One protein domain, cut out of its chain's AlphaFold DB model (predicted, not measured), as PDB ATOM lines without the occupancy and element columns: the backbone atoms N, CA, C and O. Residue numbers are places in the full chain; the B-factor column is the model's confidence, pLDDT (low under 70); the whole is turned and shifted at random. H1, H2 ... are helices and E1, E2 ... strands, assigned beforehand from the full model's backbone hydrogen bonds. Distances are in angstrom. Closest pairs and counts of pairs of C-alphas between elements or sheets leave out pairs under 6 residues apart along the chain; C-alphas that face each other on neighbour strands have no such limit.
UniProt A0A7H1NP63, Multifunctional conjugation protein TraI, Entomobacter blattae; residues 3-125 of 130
ATOM      1  N   ALA A   3      23.508  14.691  13.161       86.94
ATOM      2  CA  ALA A   3      24.452  15.403  12.309       86.94
ATOM      3  C   ALA A   3      24.465  16.894  12.671       86.94
ATOM      4  O   ALA A   3      23.405  17.494  12.874       86.94
ATOM      5  N   ASN A   4      25.655  17.484  12.749       89.19
ATOM      6  CA  ASN A   4      25.854  18.925  12.886       89.19
ATOM      7  C   ASN A   4      26.527  19.462  11.621       89.19
ATOM      8  O   ASN A   4      27.435  18.822  11.101       89.19
ATOM      9  N   VAL A   5      26.083  20.623  11.135       88.62
ATOM     10  CA  VAL A   5      26.631  21.266   9.939       88.62
ATOM     11  C   VAL A   5      27.212  22.621  10.318       88.62
ATOM     12  O   VAL A   5      26.482  23.512  10.757       88.62
ATOM     13  N   THR A   6      28.511  22.796  10.093       88.69
ATOM     14  CA  THR A   6      29.230  24.047  10.355       88.69
ATOM     15  C   THR A   6      29.910  24.552   9.085       88.69
ATOM     16  O   THR A   6      30.526  23.800   8.338       88.69
ATOM     17  N   VAL A   7      29.810  25.855   8.811       87.56
ATOM     18  CA  VAL A   7      30.512  26.470   7.676       87.56
ATOM     19  C   VAL A   7      31.931  26.820   8.099       87.56
ATOM     20  O   VAL A   7      32.125  27.612   9.020       87.56
ATOM     21  N   LEU A   8      32.915  26.286   7.383       83.81
ATOM     22  CA  LEU A   8      34.315  26.624   7.592       83.81
ATOM     23  C   LEU A   8      34.609  27.957   6.909       83.81
ATOM     24  O   LEU A   8      34.443  28.091   5.693       83.81
ATOM     25  N   THR A   9      35.046  28.948   7.680       83.62
ATOM     26  CA  THR A   9      35.442  30.265   7.171       83.62
ATOM     27  C   THR A   9      36.917  30.526   7.396       83.62
ATOM     28  O   THR A   9      37.481  30.110   8.411       83.62
ATOM     29  N   ARG A  10      37.538  31.275   6.486       74.31
ATOM     30  CA  ARG A  10      38.920  31.709   6.672       74.31
ATOM     31  C   ARG A  10      39.015  32.668   7.853       74.31
ATOM     32  O   ARG A  10      38.438  33.741   7.821       74.31
ATOM     33  N   SER A  11      39.769  32.311   8.879       66.31
ATOM     34  CA  SER A  11      40.217  33.239   9.927       66.31
ATOM     35  C   SER A  11      41.705  33.549   9.715       66.31
ATOM     36  O   SER A  11      42.375  32.802   9.007       66.31
ATOM     37  N   GLY A  12      42.229  34.652  10.265       55.34
ATOM     38  CA  GLY A  12      43.585  35.164   9.969       55.34
ATOM     39  C   GLY A  12      44.741  34.149  10.078       55.34
ATOM     40  O   GLY A  12      45.661  34.217   9.271       55.34
ATOM     41  N   ASP A  13      44.632  33.162  10.981       51.25
ATOM     42  CA  ASP A  13      45.538  31.999  11.148       51.25
ATOM     43  C   ASP A  13      44.842  30.641  10.861       51.25
ATOM     44  O   ASP A  13      45.360  29.553  11.136       51.25
ATOM     45  N   GLY A  14      43.611  30.692  10.349       56.59
ATOM     46  CA  GLY A  14      42.641  29.597  10.331       56.59
ATOM     47  C   GLY A  14      42.948  28.479   9.344       56.59
ATOM     48  O   GLY A  14      42.712  27.327   9.674       56.59
ATOM     49  N   ASP A  15      43.523  28.766   8.174       61.59
ATOM     50  CA  ASP A  15      43.754  27.738   7.144       61.59
ATOM     51  C   ASP A  15      44.805  26.711   7.594       61.59
ATOM     52  O   ASP A  15      44.675  25.519   7.317       61.59
ATOM     53  N   GLN A  16      45.845  27.164   8.309       60.97
ATOM     54  CA  GLN A  16      46.846  26.280   8.914       60.97
ATOM     55  C   GLN A  16      46.259  25.482  10.066       60.97
ATOM     56  O   GLN A  16      46.506  24.285  10.132       60.97
ATOM     57  N   LYS A  17      45.476  26.120  10.942       65.00
ATOM     58  CA  LYS A  17      44.825  25.437  12.062       65.00
ATOM     59  C   LYS A  17      43.776  24.433  11.605       65.00
ATOM     60  O   LYS A  17      43.747  23.355  12.163       65.00
ATOM     61  N   LEU A  18      42.968  24.744  10.594       68.12
ATOM     62  CA  LEU A  18      41.973  23.835  10.021       68.12
ATOM     63  C   LEU A  18      42.658  22.665   9.325       68.12
ATOM     64  O   LEU A  18      42.353  21.519   9.627       68.12
ATOM     65  N   ALA A  19      43.633  22.945   8.452       65.75
ATOM     66  CA  ALA A  19      44.402  21.885   7.820       65.75
ATOM     67  C   ALA A  19      45.070  21.010   8.882       65.75
ATOM     68  O   ALA A  19      44.917  19.813   8.800       65.75
ATOM     69  N   HIS A  20      45.717  21.577   9.902       64.94
ATOM     70  CA  HIS A  20      46.328  20.824  11.003       64.94
ATOM     71  C   HIS A  20      45.300  20.081  11.874       64.94
ATOM     72  O   HIS A  20      45.583  18.984  12.328       64.94
ATOM     73  N   TYR A  21      44.124  20.652  12.124       67.00
ATOM     74  CA  TYR A  21      43.054  20.042  12.919       67.00
ATOM     75  C   TYR A  21      42.558  18.746  12.273       67.00
ATOM     76  O   TYR A  21      42.455  17.730  12.953       67.00
ATOM     77  N   TYR A  22      42.328  18.761  10.957       67.12
ATOM     78  CA  TYR A  22      41.936  17.558  10.225       67.12
ATOM     79  C   TYR A  22      43.156  16.673   9.910       67.12
ATOM     80  O   TYR A  22      43.160  15.508  10.271       67.12
ATOM     81  N   ALA A  23      44.240  17.232   9.356       59.03
ATOM     82  CA  ALA A  23      45.444  16.501   8.936       59.03
ATOM     83  C   ALA A  23      46.188  15.785  10.063       59.03
ATOM     84  O   ALA A  23      46.729  14.708   9.850       59.03
ATOM     85  N   ASN A  24      46.269  16.416  11.234       55.69
ATOM     86  CA  ASN A  24      46.976  15.865  12.387       55.69
ATOM     87  C   ASN A  24      45.993  15.314  13.422       55.69
ATOM     88  O   ASN A  24      46.361  15.226  14.588       55.69
ATOM     89  N   GLY A  25      44.770  14.982  12.971       52.66
ATOM     90  CA  GLY A  25      43.758  14.189  13.663       52.66
ATOM     91  C   GLY A  25      43.706  14.453  15.154       52.66
ATOM     92  O   GLY A  25      44.330  13.712  15.902       52.66
ATOM     93  N   VAL A  26      42.987  15.506  15.554       44.84
ATOM     94  CA  VAL A  26      42.766  15.928  16.949       44.84
ATOM     95  C   VAL A  26      42.862  14.761  17.944       44.84
ATOM     96  O   VAL A  26      41.916  13.997  18.122       44.84
ATOM     97  N   ASP A  27      44.044  14.681  18.553       45.12
ATOM     98  CA  ASP A  27      44.420  14.042  19.810       45.12
ATOM     99  C   ASP A  27      44.003  12.579  20.012       45.12
ATOM    100  O   ASP A  27      42.919  12.305  20.521       45.12
ATOM    101  N   ASP A  28      44.928  11.660  19.694       42.72
ATOM    102  CA  ASP A  28      45.007  10.228  20.060       42.72
ATOM    103  C   ASP A  28      43.813   9.318  19.708       42.72
ATOM    104  O   ASP A  28      43.995   8.124  19.495       42.72
ATOM    105  N   TYR A  29      42.600   9.839  19.579       42.47
ATOM    106  CA  TYR A  29      41.357   9.081  19.505       42.47
ATOM    107  C   TYR A  29      41.071   8.544  18.098       42.47
ATOM    108  O   TYR A  29      40.583   7.432  17.947       42.47
ATOM    109  N   TYR A  30      41.414   9.305  17.054       46.81
ATOM    110  CA  TYR A  30      41.262   8.868  15.659       46.81
ATOM    111  C   TYR A  30      42.494   8.107  15.147       46.81
ATOM    112  O   TYR A  30      42.368   7.167  14.364       46.81
ATOM    113  N   ALA A  31      43.685   8.470  15.635       45.78
ATOM    114  CA  ALA A  31      44.952   7.879  15.208       45.78
ATOM    115  C   ALA A  31      45.233   6.498  15.833       45.78
ATOM    116  O   ALA A  31      45.887   5.672  15.200       45.78
ATOM    117  N   SER A  32      44.743   6.221  17.050       43.28
ATOM    118  CA  SER A  32      44.972   4.932  17.731       43.28
ATOM    119  C   SER A  32      43.998   3.818  17.325       43.28
ATOM    120  O   SER A  32      44.329   2.643  17.473       43.28
ATOM    121  N   GLU A  33      42.838   4.165  16.760       49.31
ATOM    122  CA  GLU A  33      41.727   3.231  16.498       49.31
ATOM    123  C   GLU A  33      41.545   2.882  15.003       49.31
ATOM    124  O   GLU A  33      40.634   2.139  14.639       49.31
ATOM    125  N   GLY A  34      42.426   3.364  14.116       43.62
ATOM    126  CA  GLY A  34      42.421   2.999  12.690       43.62
ATOM    127  C   GLY A  34      41.410   3.756  11.819       43.62
ATOM    128  O   GLY A  34      41.082   3.287  10.729       43.62
ATOM    129  N   LEU A  35      40.934   4.921  12.268       53.81
ATOM    130  CA  LEU A  35      40.067   5.802  11.483       53.81
ATOM    131  C   LEU A  35      40.926   6.623  10.512       53.81
ATOM    132  O   LEU A  35      41.382   7.723  10.822       53.81
ATOM    133  N   ALA A  36      41.183   6.052   9.336       61.31
ATOM    134  CA  ALA A  36      41.870   6.741   8.253       61.31
ATOM    135  C   ALA A  36      40.971   7.848   7.680       61.31
ATOM    136  O   ALA A  36      39.802   7.620   7.371       61.31
ATOM    137  N   MET A  37      41.518   9.054   7.511       77.31
ATOM    138  CA  MET A  37      40.860  10.074   6.697       77.31
ATOM    139  C   MET A  37      40.849   9.600   5.249       77.31
ATOM    140  O   MET A  37      41.920   9.396   4.679       77.31
ATOM    141  N   GLU A  38      39.672   9.467   4.644       87.12
ATOM    142  CA  GLU A  38      39.535   8.962   3.277       87.12
ATOM    143  C   GLU A  38      38.824   9.966   2.364       87.12
ATOM    144  O   GLU A  38      37.842  10.606   2.750       87.12
ATOM    145  N   TRP A  39      39.314  10.102   1.131       92.00
ATOM    146  CA  TRP A  39      38.616  10.820   0.070       92.00
ATOM    147  C   TRP A  39      37.328  10.097  -0.325       92.00
ATOM    148  O   TRP A  39      37.330   8.892  -0.557       92.00
ATOM    149  N   GLN A  40      36.240  10.854  -0.469       93.06
ATOM    150  CA  GLN A  40      34.931  10.339  -0.877       93.06
ATOM    151  C   GLN A  40      34.246  11.284  -1.873       93.06
ATOM    152  O   GLN A  40      34.540  12.483  -1.926       93.06
ATOM    153  N   GLY A  41      33.290  10.737  -2.627       94.50
ATOM    154  CA  GLY A  41      32.419  11.474  -3.542       94.50
ATOM    155  C   GLY A  41      32.935  11.559  -4.980       94.50
ATOM    156  O   GLY A  41      34.135  11.517  -5.259       94.50
ATOM    157  N   ARG A  42      32.003  11.765  -5.912       95.75
ATOM    158  CA  ARG A  42      32.258  11.876  -7.358       95.75
ATOM    159  C   ARG A  42      33.160  13.057  -7.700       95.75
ATOM    160  O   ARG A  42      33.897  13.017  -8.682       95.75
ATOM    161  N   GLY A  43      33.127  14.119  -6.893       93.44
ATOM    162  CA  GLY A  43      34.050  15.248  -7.031       93.44
ATOM    163  C   GLY A  43      35.513  14.865  -6.774       93.44
ATOM    164  O   GLY A  43      36.396  15.332  -7.492       93.44
ATOM    165  N   ALA A  44      35.774  14.003  -5.787       94.69
ATOM    166  CA  ALA A  44      37.113  13.489  -5.511       94.69
ATOM    167  C   ALA A  44      37.577  12.548  -6.632       94.69
ATOM    168  O   ALA A  44      38.677  12.725  -7.157       94.69
ATOM    169  N   GLU A  45      36.703  11.643  -7.085       94.94
ATOM    170  CA  GLU A  45      36.968  10.745  -8.219       94.94
ATOM    171  C   GLU A  45      37.327  11.515  -9.497       94.94
ATOM    172  O   GLU A  45      38.314  11.195 -10.161       94.94
ATOM    173  N   ALA A  46      36.584  12.579  -9.818       94.12
ATOM    174  CA  ALA A  46      36.853  13.431 -10.977       94.12
ATOM    175  C   ALA A  46      38.224  14.130 -10.910       94.12
ATOM    176  O   ALA A  46      38.796  14.473 -11.944       94.12
ATOM    177  N   LEU A  47      38.760  14.328  -9.702       94.19
ATOM    178  CA  LEU A  47      40.092  14.883  -9.453       94.19
ATOM    179  C   LEU A  47      41.172  13.803  -9.277       94.19
ATOM    180  O   LEU A  47      42.327  14.147  -9.021       94.19
ATOM    181  N   GLY A  48      40.816  12.520  -9.400       95.19
ATOM    182  CA  GLY A  48      41.723  11.394  -9.179       95.19
ATOM    183  C   GLY A  48      42.156  11.234  -7.719       95.19
ATOM    184  O   GLY A  48      43.273  10.790  -7.462       95.19
ATOM    185  N   LEU A  49      41.314  11.645  -6.768       94.19
ATOM    186  CA  LEU A  49      41.564  11.542  -5.332       94.19
ATOM    187  C   LEU A  49      40.797  10.348  -4.760       94.19
ATOM    188  O   LEU A  49      39.580  10.268  -4.891       94.19
ATOM    189  N   SER A  50      41.518   9.432  -4.121       92.88
ATOM    190  CA  SER A  50      40.975   8.203  -3.536       92.88
ATOM    191  C   SER A  50      41.847   7.745  -2.374       92.88
ATOM    192  O   SER A  50      43.054   7.998  -2.395       92.88
ATOM    193  N   GLY A  51      41.276   7.008  -1.422       89.00
ATOM    194  CA  GLY A  51      42.029   6.502  -0.278       89.00
ATOM    195  C   GLY A  51      42.443   7.629   0.669       89.00
ATOM    196  O   GLY A  51      41.731   8.623   0.808       89.00
ATOM    197  N   GLU A  52      43.595   7.469   1.316       87.38
ATOM    198  CA  GLU A  52      44.040   8.359   2.389       87.38
ATOM    199  C   GLU A  52      44.158   9.834   1.961       87.38
ATOM    200  O   GLU A  52      44.649  10.177   0.878       87.38
ATOM    201  N   VAL A  53      43.714  10.733   2.839       86.75
ATOM    202  CA  VAL A  53      43.788  12.178   2.620       86.75
ATOM    203  C   VAL A  53      45.208  12.690   2.858       86.75
ATOM    204  O   VAL A  53      45.668  12.801   3.990       86.75
ATOM    205  N   ASP A  54      45.878  13.115   1.782       86.44
ATOM    206  CA  ASP A  54      47.118  13.888   1.883       86.44
ATOM    207  C   ASP A  54      46.844  15.315   2.393       86.44
ATOM    208  O   ASP A  54      46.143  16.120   1.767       86.44
ATOM    209  N   SER A  55      47.463  15.656   3.520       82.00
ATOM    210  CA  SER A  55      47.302  16.931   4.228       82.00
ATOM    211  C   SER A  55      47.645  18.149   3.371       82.00
ATOM    212  O   SER A  55      47.012  19.208   3.476       82.00
ATOM    213  N   ARG A  56      48.656  18.025   2.502       85.50
ATOM    214  CA  ARG A  56      49.055  19.106   1.599       85.50
ATOM    215  C   ARG A  56      47.990  19.320   0.527       85.50
ATOM    216  O   ARG A  56      47.596  20.463   0.288       85.50
ATOM    217  N   ARG A  57      47.499  18.246  -0.082       90.12
ATOM    218  CA  ARG A  57      46.464  18.285  -1.111       90.12
ATOM    219  C   ARG A  57      45.141  18.808  -0.568       90.12
ATOM    220  O   ARG A  57      44.527  19.671  -1.195       90.12
ATOM    221  N   PHE A  58      44.746  18.372   0.624       88.19
ATOM    222  CA  PHE A  58      43.579  18.903   1.328       88.19
ATOM    223  C   PHE A  58      43.673  20.423   1.513       88.19
ATOM    224  O   PHE A  58      42.744  21.167   1.192       88.19
ATOM    225  N   ARG A  59      44.843  20.921   1.930       85.44
ATOM    226  CA  ARG A  59      45.082  22.360   2.075       85.44
ATOM    227  C   ARG A  59      45.014  23.120   0.750       85.44
ATOM    228  O   ARG A  59      44.537  24.257   0.729       85.44
ATOM    229  N   GLU A  60      45.514  22.548  -0.340       88.81
ATOM    230  CA  GLU A  60      45.414  23.159  -1.669       88.81
ATOM    231  C   GLU A  60      43.951  23.348  -2.088       88.81
ATOM    232  O   GLU A  60      43.583  24.450  -2.503       88.81
ATOM    233  N   LEU A  61      43.111  22.331  -1.874       90.69
ATOM    234  CA  LEU A  61      41.675  22.385  -2.156       90.69
ATOM    235  C   LEU A  61      40.938  23.400  -1.274       90.69
ATOM    236  O   LEU A  61      40.151  24.191  -1.797       90.69
ATOM    237  N   LEU A  62      41.249  23.465   0.028       87.00
ATOM    238  CA  LEU A  62      40.716  24.508   0.921       87.00
ATOM    239  C   LEU A  62      41.046  25.919   0.414       87.00
ATOM    240  O   LEU A  62      40.235  26.833   0.530       87.00
ATOM    241  N   ASN A  63      42.219  26.090  -0.201       84.56
ATOM    242  CA  ASN A  63      42.657  27.353  -0.797       84.56
ATOM    243  C   ASN A  63      42.124  27.591  -2.223       84.56
ATOM    244  O   ASN A  63      42.530  28.559  -2.866       84.56
ATOM    245  N   GLY A  64      41.232  26.729  -2.720       88.62
ATOM    246  CA  GLY A  64      40.611  26.845  -4.036       88.62
ATOM    247  C   GLY A  64      41.479  26.361  -5.199       88.62
ATOM    248  O   GLY A  64      41.088  26.559  -6.347       88.62
ATOM    249  N   ARG A  65      42.639  25.742  -4.946       91.38
ATOM    250  CA  ARG A  65      43.506  25.183  -5.992       91.38
ATOM    251  C   ARG A  65      43.019  23.784  -6.365       91.38
ATOM    252  O   ARG A  65      43.382  22.794  -5.727       91.38
ATOM    253  N   VAL A  66      42.174  23.727  -7.387       91.75
ATOM    254  CA  VAL A  66      41.507  22.498  -7.831       91.75
ATOM    255  C   VAL A  66      42.486  21.591  -8.561       91.75
ATOM    256  O   VAL A  66      42.519  20.403  -8.277       91.75
ATOM    257  N   ASP A  67      43.355  22.133  -9.407       89.31
ATOM    258  CA  ASP A  67      44.467  21.407 -10.029       89.31
ATOM    259  C   ASP A  67      45.618  22.382 -10.355       89.31
ATOM    260  O   ASP A  67      45.733  23.437  -9.726       89.31
ATOM    261  N   LYS A  68      46.520  22.011 -11.273       86.81
ATOM    262  CA  LYS A  68      47.667  22.850 -11.652       86.81
ATOM    263  C   LYS A  68      47.253  24.150 -12.346       86.81
ATOM    264  O   LYS A  68      47.934  25.155 -12.154       86.81
ATOM    265  N   ASP A  69      46.154  24.127 -13.091       89.44
ATOM    266  CA  ASP A  69      45.733  25.205 -13.986       89.44
ATOM    267  C   ASP A  69      44.464  25.913 -13.480       89.44
ATOM    268  O   ASP A  69      44.203  27.062 -13.836       89.44
ATOM    269  N   ASN A  70      43.698  25.268 -12.596       88.19
ATOM    270  CA  ASN A  70      42.435  25.773 -12.074       88.19
ATOM    271  C   ASN A  70      42.562  26.275 -10.628       88.19
ATOM    272  O   ASN A  70      42.649  25.500  -9.667       88.19
ATOM    273  N   LEU A  71      42.493  27.599 -10.470       89.50
ATOM    274  CA  LEU A  71      42.362  28.282  -9.185       89.50
ATOM    275  C   LEU A  71      40.994  28.965  -9.102       89.50
ATOM    276  O   LEU A  71      40.684  29.855  -9.891       89.50
ATOM    277  N   ILE A  72      40.180  28.583  -8.117       86.38
ATOM    278  CA  ILE A  72      38.912  29.260  -7.848       86.38
ATOM    279  C   ILE A  72      39.222  30.596  -7.174       86.38
ATOM    280  O   ILE A  72      39.546  30.652  -5.984       86.38
ATOM    281  N   GLU A  73      39.092  31.682  -7.930       75.75
ATOM    282  CA  GLU A  73      39.224  33.030  -7.390       75.75
ATOM    283  C   GLU A  73      38.058  33.350  -6.451       75.75
ATOM    284  O   GLU A  73      36.884  33.362  -6.824       75.75
ATOM    285  N   ARG A  74      38.393  33.618  -5.191       75.81
ATOM    286  CA  ARG A  74      37.451  34.024  -4.150       75.81
ATOM    287  C   ARG A  74      37.994  35.277  -3.465       75.81
ATOM    288  O   ARG A  74      39.207  35.476  -3.358       75.81
ATOM    289  N   LYS A  75      37.102  36.178  -3.033       73.00
ATOM    290  CA  LYS A  75      37.516  37.403  -2.331       73.00
ATOM    291  C   LYS A  75      38.169  37.031  -1.006       73.00
ATOM    292  O   LYS A  75      37.488  36.519  -0.115       73.00
ATOM    293  N   ARG A  76      39.450  37.391  -0.851       72.06
ATOM    294  CA  ARG A  76      40.227  37.061   0.343       72.06
ATOM    295  C   ARG A  76      39.813  37.843   1.588       72.06
ATOM    296  O   ARG A  76      40.470  38.795   1.980       72.06
ATOM    297  N   THR A  77      38.699  37.442   2.195       77.38
ATOM    298  CA  THR A  77      38.139  38.044   3.415       77.38
ATOM    299  C   THR A  77      37.952  36.994   4.502       77.38
ATOM    300  O   THR A  77      37.889  35.800   4.200       77.38
ATOM    301  N   GLU A  78      37.792  37.443   5.748       71.25
ATOM    302  CA  GLU A  78      37.478  36.576   6.896       71.25
ATOM    303  C   GLU A  78      36.102  35.890   6.790       71.25
ATOM    304  O   GLU A  78      35.785  34.942   7.497       71.25
ATOM    305  N   LYS A  79      35.253  36.369   5.873       75.88
ATOM    306  CA  LYS A  79      33.932  35.793   5.594       75.88
ATOM    307  C   LYS A  79      33.962  34.781   4.449       75.88
ATOM    308  O   LYS A  79      32.905  34.287   4.051       75.88
ATOM    309  N   GLU A  80      35.133  34.500   3.873       81.38
ATOM    310  CA  GLU A  80      35.231  33.515   2.802       81.38
ATOM    311  C   GLU A  80      34.949  32.120   3.346       81.38
ATOM    312  O   GLU A  80      35.599  31.668   4.287       81.38
ATOM    313  N   ARG A  81      33.991  31.438   2.718       84.62
ATOM    314  CA  ARG A  81      33.663  30.046   3.011       84.62
ATOM    315  C   ARG A  81      34.664  29.138   2.300       84.62
ATOM    316  O   ARG A  81      34.792  29.196   1.077       84.62
ATOM    317  N   LEU A  82      35.361  28.318   3.073       85.88
ATOM    318  CA  LEU A  82      36.346  27.347   2.600       85.88
ATOM    319  C   LEU A  82      35.694  25.996   2.312       85.88
ATOM    320  O   LEU A  82      36.051  25.340   1.339       85.88
ATOM    321  N   GLY A  83      34.695  25.631   3.116       88.31
ATOM    322  CA  GLY A  83      33.971  24.373   3.003       88.31
ATOM    323  C   GLY A  83      32.827  24.274   4.009       88.31
ATOM    324  O   GLY A  83      32.477  25.250   4.681       88.31
ATOM    325  N   VAL A  84      32.253  23.082   4.093       89.56
ATOM    326  CA  VAL A  84      31.213  22.711   5.051       89.56
ATOM    327  C   VAL A  84      31.715  21.483   5.800       89.56
ATOM    328  O   VAL A  84      32.107  20.512   5.164       89.56
ATOM    329  N   ASP A  85      31.722  21.553   7.126       89.19
ATOM    330  CA  ASP A  85      31.981  20.419   8.010       89.19
ATOM    331  C   ASP A  85      30.641  19.794   8.414       89.19
ATOM    332  O   ASP A  85      29.752  20.496   8.910       89.19
ATOM    333  N   VAL A  86      30.495  18.492   8.166       90.12
ATOM    334  CA  VAL A  86      29.330  17.695   8.556       90.12
ATOM    335  C   VAL A  86      29.791  16.634   9.549       90.12
ATOM    336  O   VAL A  86      30.346  15.604   9.175       90.12
ATOM    337  N   THR A  87      29.541  16.874  10.831       87.44
ATOM    338  CA  THR A  87      29.948  15.970  11.906       87.44
ATOM    339  C   THR A  87      28.816  15.007  12.250       87.44
ATOM    340  O   THR A  87      27.753  15.434  12.709       87.44
ATOM    341  N   PHE A  88      29.048  13.704  12.082       87.75
ATOM    342  CA  PHE A  88      28.112  12.649  12.470       87.75
ATOM    343  C   PHE A  88      28.476  12.102  13.847       87.75
ATOM    344  O   PHE A  88      29.558  11.568  14.060       87.75
ATOM    345  N   SER A  89      27.559  12.209  14.804       85.06
ATOM    346  CA  SER A  89      27.746  11.665  16.149       85.06
ATOM    347  C   SER A  89      26.842  10.457  16.373       85.06
ATOM    348  O   SER A  89      25.607  10.523  16.243       85.06
ATOM    349  N   ALA A  90      27.457   9.330  16.731       83.88
ATOM    350  CA  ALA A  90      26.742   8.153  17.195       83.88
ATOM    351  C   ALA A  90      26.030   8.442  18.536       83.88
ATOM    352  O   ALA A  90      26.522   9.227  19.351       83.88
ATOM    353  N   PRO A  91      24.861   7.832  18.805       85.12
ATOM    354  CA  PRO A  91      24.250   7.895  20.128       85.12
ATOM    355  C   PRO A  91      25.199   7.332  21.192       85.12
ATOM    356  O   PRO A  91      25.832   6.306  20.971       85.12
ATOM    357  N   LYS A  92      25.231   7.936  22.385       82.25
ATOM    358  CA  LYS A  92      26.182   7.575  23.454       82.25
ATOM    359  C   LYS A  92      26.226   6.073  23.785       82.25
ATOM    360  O   LYS A  92      27.301   5.532  24.011       82.25
ATOM    361  N   GLY A  93      25.073   5.395  23.794       79.94
ATOM    362  CA  GLY A  93      25.003   3.945  24.030       79.94
ATOM    363  C   GLY A  93      25.667   3.102  22.933       79.94
ATOM    364  O   GLY A  93      26.277   2.085  23.236       79.94
ATOM    365  N   VAL A  94      25.613   3.560  21.679       79.12
ATOM    366  CA  VAL A  94      26.275   2.919  20.528       79.12
ATOM    367  C   VAL A  94      27.791   3.070  20.641       79.12
ATOM    368  O   VAL A  94      28.520   2.105  20.448       79.12
ATOM    369  N   THR A  95      28.266   4.252  21.041       75.75
ATOM    370  CA  THR A  95      29.691   4.505  21.296       75.75
ATOM    371  C   THR A  95      30.238   3.638  22.428       75.75
ATOM    372  O   THR A  95      31.332   3.101  22.305       75.75
ATOM    373  N   LEU A  96      29.481   3.460  23.521       79.88
ATOM    374  CA  LEU A  96      29.885   2.563  24.610       79.88
ATOM    375  C   LEU A  96      30.037   1.120  24.117       79.88
ATOM    376  O   LEU A  96      31.043   0.487  24.416       79.88
ATOM    377  N   GLN A  97      29.072   0.619  23.343       76.31
ATOM    378  CA  GLN A  97      29.134  -0.735  22.790       76.31
ATOM    379  C   GLN A  97      30.330  -0.926  21.848       76.31
ATOM    380  O   GLN A  97      31.059  -1.905  21.979       76.31
ATOM    381  N   ALA A  98      30.576   0.039  20.963       77.94
ATOM    382  CA  ALA A  98      31.701  -0.009  20.037       77.94
ATOM    383  C   ALA A  98      33.059   0.041  20.755       77.94
ATOM    384  O   ALA A  98      33.907  -0.815  20.535       77.94
ATOM    385  N   LEU A  99      33.260   1.025  21.636       74.25
ATOM    386  CA  LEU A  99      34.601   1.383  22.113       74.25
ATOM    387  C   LEU A  99      34.958   0.774  23.468       74.25
ATOM    388  O   LEU A  99      36.114   0.460  23.717       74.25
ATOM    389  N   VAL A 100      33.981   0.596  24.362       77.69
ATOM    390  CA  VAL A 100      34.240   0.004  25.688       77.69
ATOM    391  C   VAL A 100      34.169  -1.516  25.625       77.69
ATOM    392  O   VAL A 100      34.953  -2.197  26.282       77.69
ATOM    393  N   TYR A 101      33.244  -2.053  24.827       77.44
ATOM    394  CA  TYR A 101      33.059  -3.498  24.676       77.44
ATOM    395  C   TYR A 101      33.725  -4.071  23.412       77.44
ATOM    396  O   TYR A 101      33.677  -5.281  23.206       77.44
ATOM    397  N   GLY A 102      34.390  -3.228  22.610       75.69
ATOM    398  CA  GLY A 102      35.218  -3.647  21.472       75.69
ATOM    399  C   GLY A 102      34.435  -4.181  20.270       75.69
ATOM    400  O   GLY A 102      34.969  -4.973  19.492       75.69
ATOM    401  N   ASP A 103      33.167  -3.791  20.122       82.38
ATOM    402  CA  ASP A 103      32.305  -4.246  19.035       82.38
ATOM    403  C   ASP A 103      32.624  -3.507  17.723       82.38
ATOM    404  O   ASP A 103      32.085  -2.440  17.411       82.38
ATOM    405  N   ARG A 104      33.539  -4.089  16.941       81.06
ATOM    406  CA  ARG A 104      34.010  -3.518  15.668       81.06
ATOM    407  C   ARG A 104      32.928  -3.481  14.587       81.06
ATOM    408  O   ARG A 104      33.012  -2.643  13.690       81.06
ATOM    409  N   ASP A 105      31.900  -4.325  14.677       86.12
ATOM    410  CA  ASP A 105      30.805  -4.338  13.701       86.12
ATOM    411  C   ASP A 105      29.960  -3.063  13.803       86.12
ATOM    412  O   ASP A 105      29.443  -2.567  12.797       86.12
ATOM    413  N   ILE A 106      29.871  -2.478  15.000       84.62
ATOM    414  CA  ILE A 106      29.199  -1.194  15.218       84.62
ATOM    415  C   ILE A 106      29.974  -0.041  14.583       84.62
ATOM    416  O   ILE A 106      29.348   0.859  14.021       84.62
ATOM    417  N   ILE A 107      31.309  -0.074  14.624       80.88
ATOM    418  CA  ILE A 107      32.158   0.923  13.954       80.88
ATOM    419  C   ILE A 107      31.920   0.847  12.443       80.88
ATOM    420  O   ILE A 107      31.502   1.828  11.833       80.88
ATOM    421  N   ALA A 108      32.010  -0.350  11.858       83.75
ATOM    422  CA  ALA A 108      31.746  -0.546  10.431       83.75
ATOM    423  C   ALA A 108      30.299  -0.188  10.026       83.75
ATOM    424  O   ALA A 108      30.033   0.242   8.902       83.75
ATOM    425  N   ALA A 109      29.319  -0.383  10.912       88.44
ATOM    426  CA  ALA A 109      27.948   0.067  10.683       88.44
ATOM    427  C   ALA A 109      27.824   1.600  10.734       88.44
ATOM    428  O   ALA A 109      27.079   2.170   9.937       88.44
ATOM    429  N   HIS A 110      28.551   2.259  11.641       86.88
ATOM    430  CA  HIS A 110      28.616   3.714  11.719       86.88
ATOM    431  C   HIS A 110      29.228   4.309  10.449       86.88
ATOM    432  O   HIS A 110      28.596   5.169   9.840       86.88
ATOM    433  N   ASP A 111      30.372   3.791  10.001       84.69
ATOM    434  CA  ASP A 111      31.073   4.281   8.809       84.69
ATOM    435  C   ASP A 111      30.212   4.137   7.551       84.69
ATOM    436  O   ASP A 111      30.056   5.086   6.782       84.69
ATOM    437  N   ARG A 112      29.536   2.990   7.387       89.44
ATOM    438  CA  ARG A 112      28.571   2.795   6.290       89.44
ATOM    439  C   ARG A 112      27.407   3.780   6.350       89.44
ATOM    440  O   ARG A 112      26.968   4.268   5.314       89.44
ATOM    441  N   ALA A 113      26.891   4.076   7.542       91.25
ATOM    442  CA  ALA A 113      25.815   5.051   7.687       91.25
ATOM    443  C   ALA A 113      26.278   6.475   7.332       91.25
ATOM    444  O   ALA A 113      25.512   7.217   6.716       91.25
ATOM    445  N   VAL A 114      27.519   6.840   7.675       90.50
ATOM    446  CA  VAL A 114      28.137   8.110   7.266       90.50
ATOM    447  C   VAL A 114      28.292   8.167   5.748       90.50
ATOM    448  O   VAL A 114      27.867   9.148   5.142       90.50
ATOM    449  N   GLN A 115      28.816   7.107   5.129       90.12
ATOM    450  CA  GLN A 115      28.989   7.032   3.678       90.12
ATOM    451  C   GLN A 115      27.660   7.239   2.937       90.12
ATOM    452  O   GLN A 115      27.559   8.132   2.100       90.12
ATOM    453  N   VAL A 116      26.614   6.483   3.293       94.00
ATOM    454  CA  VAL A 116      25.286   6.610   2.664       94.00
ATOM    455  C   VAL A 116      24.714   8.020   2.846       94.00
ATOM    456  O   VAL A 116      24.156   8.597   1.917       94.00
ATOM    457  N   ALA A 117      24.867   8.615   4.032       94.31
ATOM    458  CA  ALA A 117      24.399   9.978   4.270       94.31
ATOM    459  C   ALA A 117      25.146  11.011   3.408       94.31
ATOM    460  O   ALA A 117      24.536  11.973   2.941       94.31
ATOM    461  N   MET A 118      26.448  10.815   3.185       93.88
ATOM    462  CA  MET A 118      27.258  11.681   2.329       93.88
ATOM    463  C   MET A 118      26.940  11.506   0.841       93.88
ATOM    464  O   MET A 118      26.903  12.503   0.122       93.88
ATOM    465  N   GLU A 119      26.642  10.286   0.387       94.75
ATOM    466  CA  GLU A 119      26.149  10.018  -0.971       94.75
ATOM    467  C   GLU A 119      24.838  10.775  -1.239       94.75
ATOM    468  O   GLU A 119      24.717  11.482  -2.241       94.75
ATOM    469  N   GLU A 120      23.888  10.725  -0.299       95.62
ATOM    470  CA  GLU A 120      22.641  11.494  -0.382       95.62
ATOM    471  C   GLU A 120      22.897  13.008  -0.353       95.62
ATOM    472  O   GLU A 120      22.329  13.752  -1.156       95.62
ATOM    473  N   ALA A 121      23.788  13.485   0.523       94.19
ATOM    474  CA  ALA A 121      24.160  14.898   0.584       94.19
ATOM    475  C   ALA A 121      24.768  15.395  -0.738       94.19
ATOM    476  O   ALA A 121      24.498  16.523  -1.159       94.19
ATOM    477  N   GLU A 122      25.541  14.557  -1.430       95.44
ATOM    478  CA  GLU A 122      26.125  14.893  -2.728       95.44
ATOM    479  C   GLU A 122      25.052  15.110  -3.810       95.44
ATOM    480  O   GLU A 122      25.232  15.951  -4.692       95.44
ATOM    481  N   THR A 123      23.899  14.436  -3.736       96.44
ATOM    482  CA  THR A 123      22.781  14.669  -4.677       96.44
ATOM    483  C   THR A 123      22.215  16.091  -4.597       96.44
ATOM    484  O   THR A 123      21.642  16.593  -5.566       96.44
ATOM    485  N   LEU A 124      22.422  16.764  -3.463       95.56
ATOM    486  CA  LEU A 124      21.984  18.132  -3.206       95.56
ATOM    487  C   LEU A 124      23.039  19.177  -3.603       95.56
ATOM    488  O   LEU A 124      22.786  20.377  -3.478       95.56
ATOM    489  N   ALA A 125      24.216  18.755  -4.081       93.50
ATOM    490  CA  ALA A 125      25.278  19.662  -4.493       93.50
ATOM    491  C   ALA A 125      24.838  20.521  -5.691       93.50
ATOM    492  O   ALA A 125      24.450  20.020  -6.747       93.50
TER     493      ALA A 125
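Overview. This is residues 3 to 125 of the 130 residues of the protein "Multifunctional conjugation protein TraI" of Entomobacter blattae (UniProt A0A7H1NP63). A long ribbon of two strands, E1 and E2, runs through the domain, and beyond the end of E2 the chain turns through H4 and folds back as the long helix H5 along E2. The short helices H1 and H3 pack on each other, apart from H5, with the end of H3 at Leu 62 close to E2 at Leu 82; H2 sits among loops, and residues 26 to 32 stick out. The 123 printed residues hold five helices and two strands in the order E1 H1 H2 H3 E2 H4 H5; the sheet is antiparallel and the class mixed. The whole is only just compact, close to loose, with a radius of gyration of the C-alphas of 16.1 A, and elongated, spanning 48 by 30 by 23 A.

Arrangement. Start at E1, residues 3 to 9, antiparallel to E2, residues 81 to 89, at 158 degrees; N 4 and O 87 lie 2.9 A apart, within hydrogen-bond range. Next, H1, residues 14 to 23, is near E1 and touches H3, residues 55 to 62, at a steep tilt of 46 degrees, opposite ways; their closest C-alphas, Ala 23 and Ser 55, are 5.1 A apart. H2, residues 42 to 46, touches no helix. The closest C-alphas of H3 and E2, Leu 62 and Leu 82, are 5.5 A apart. H4, residues 92 to 99, touches H5, residues 104 to 123, at a steep tilt of 60 degrees, opposite ways, closest at the C-alphas of Ala 98 and Ile 106, 5.6 A; H5 does so with residues 104 to 107 alone. The closest C-alphas of E2 and H5, Phe 88 and Val 114, are 6.9 A apart. In H1, H2, H3, H4 and H5 every O i to N i+4 pair is within hydrogen-bond range.

Along the chain. Find C-alpha 3 at (24.452, 15.403, 12.309), where E1 begins its 19.2 A. E2 runs 23.4 A from C-alpha 81 at (33.663, 30.046, 3.011), and H5 runs 29.5 A to C-alpha 123 at (22.781, 14.669, -4.677).

Size, cuts and confidence. The farthest C-alphas, Asp 69 and Tyr 101, are 49.8 A apart. The printed part has no cut; the links H1 to H2 and H3 to E2 are long. Look for low pLDDT, under 70, at residues 11 to 36.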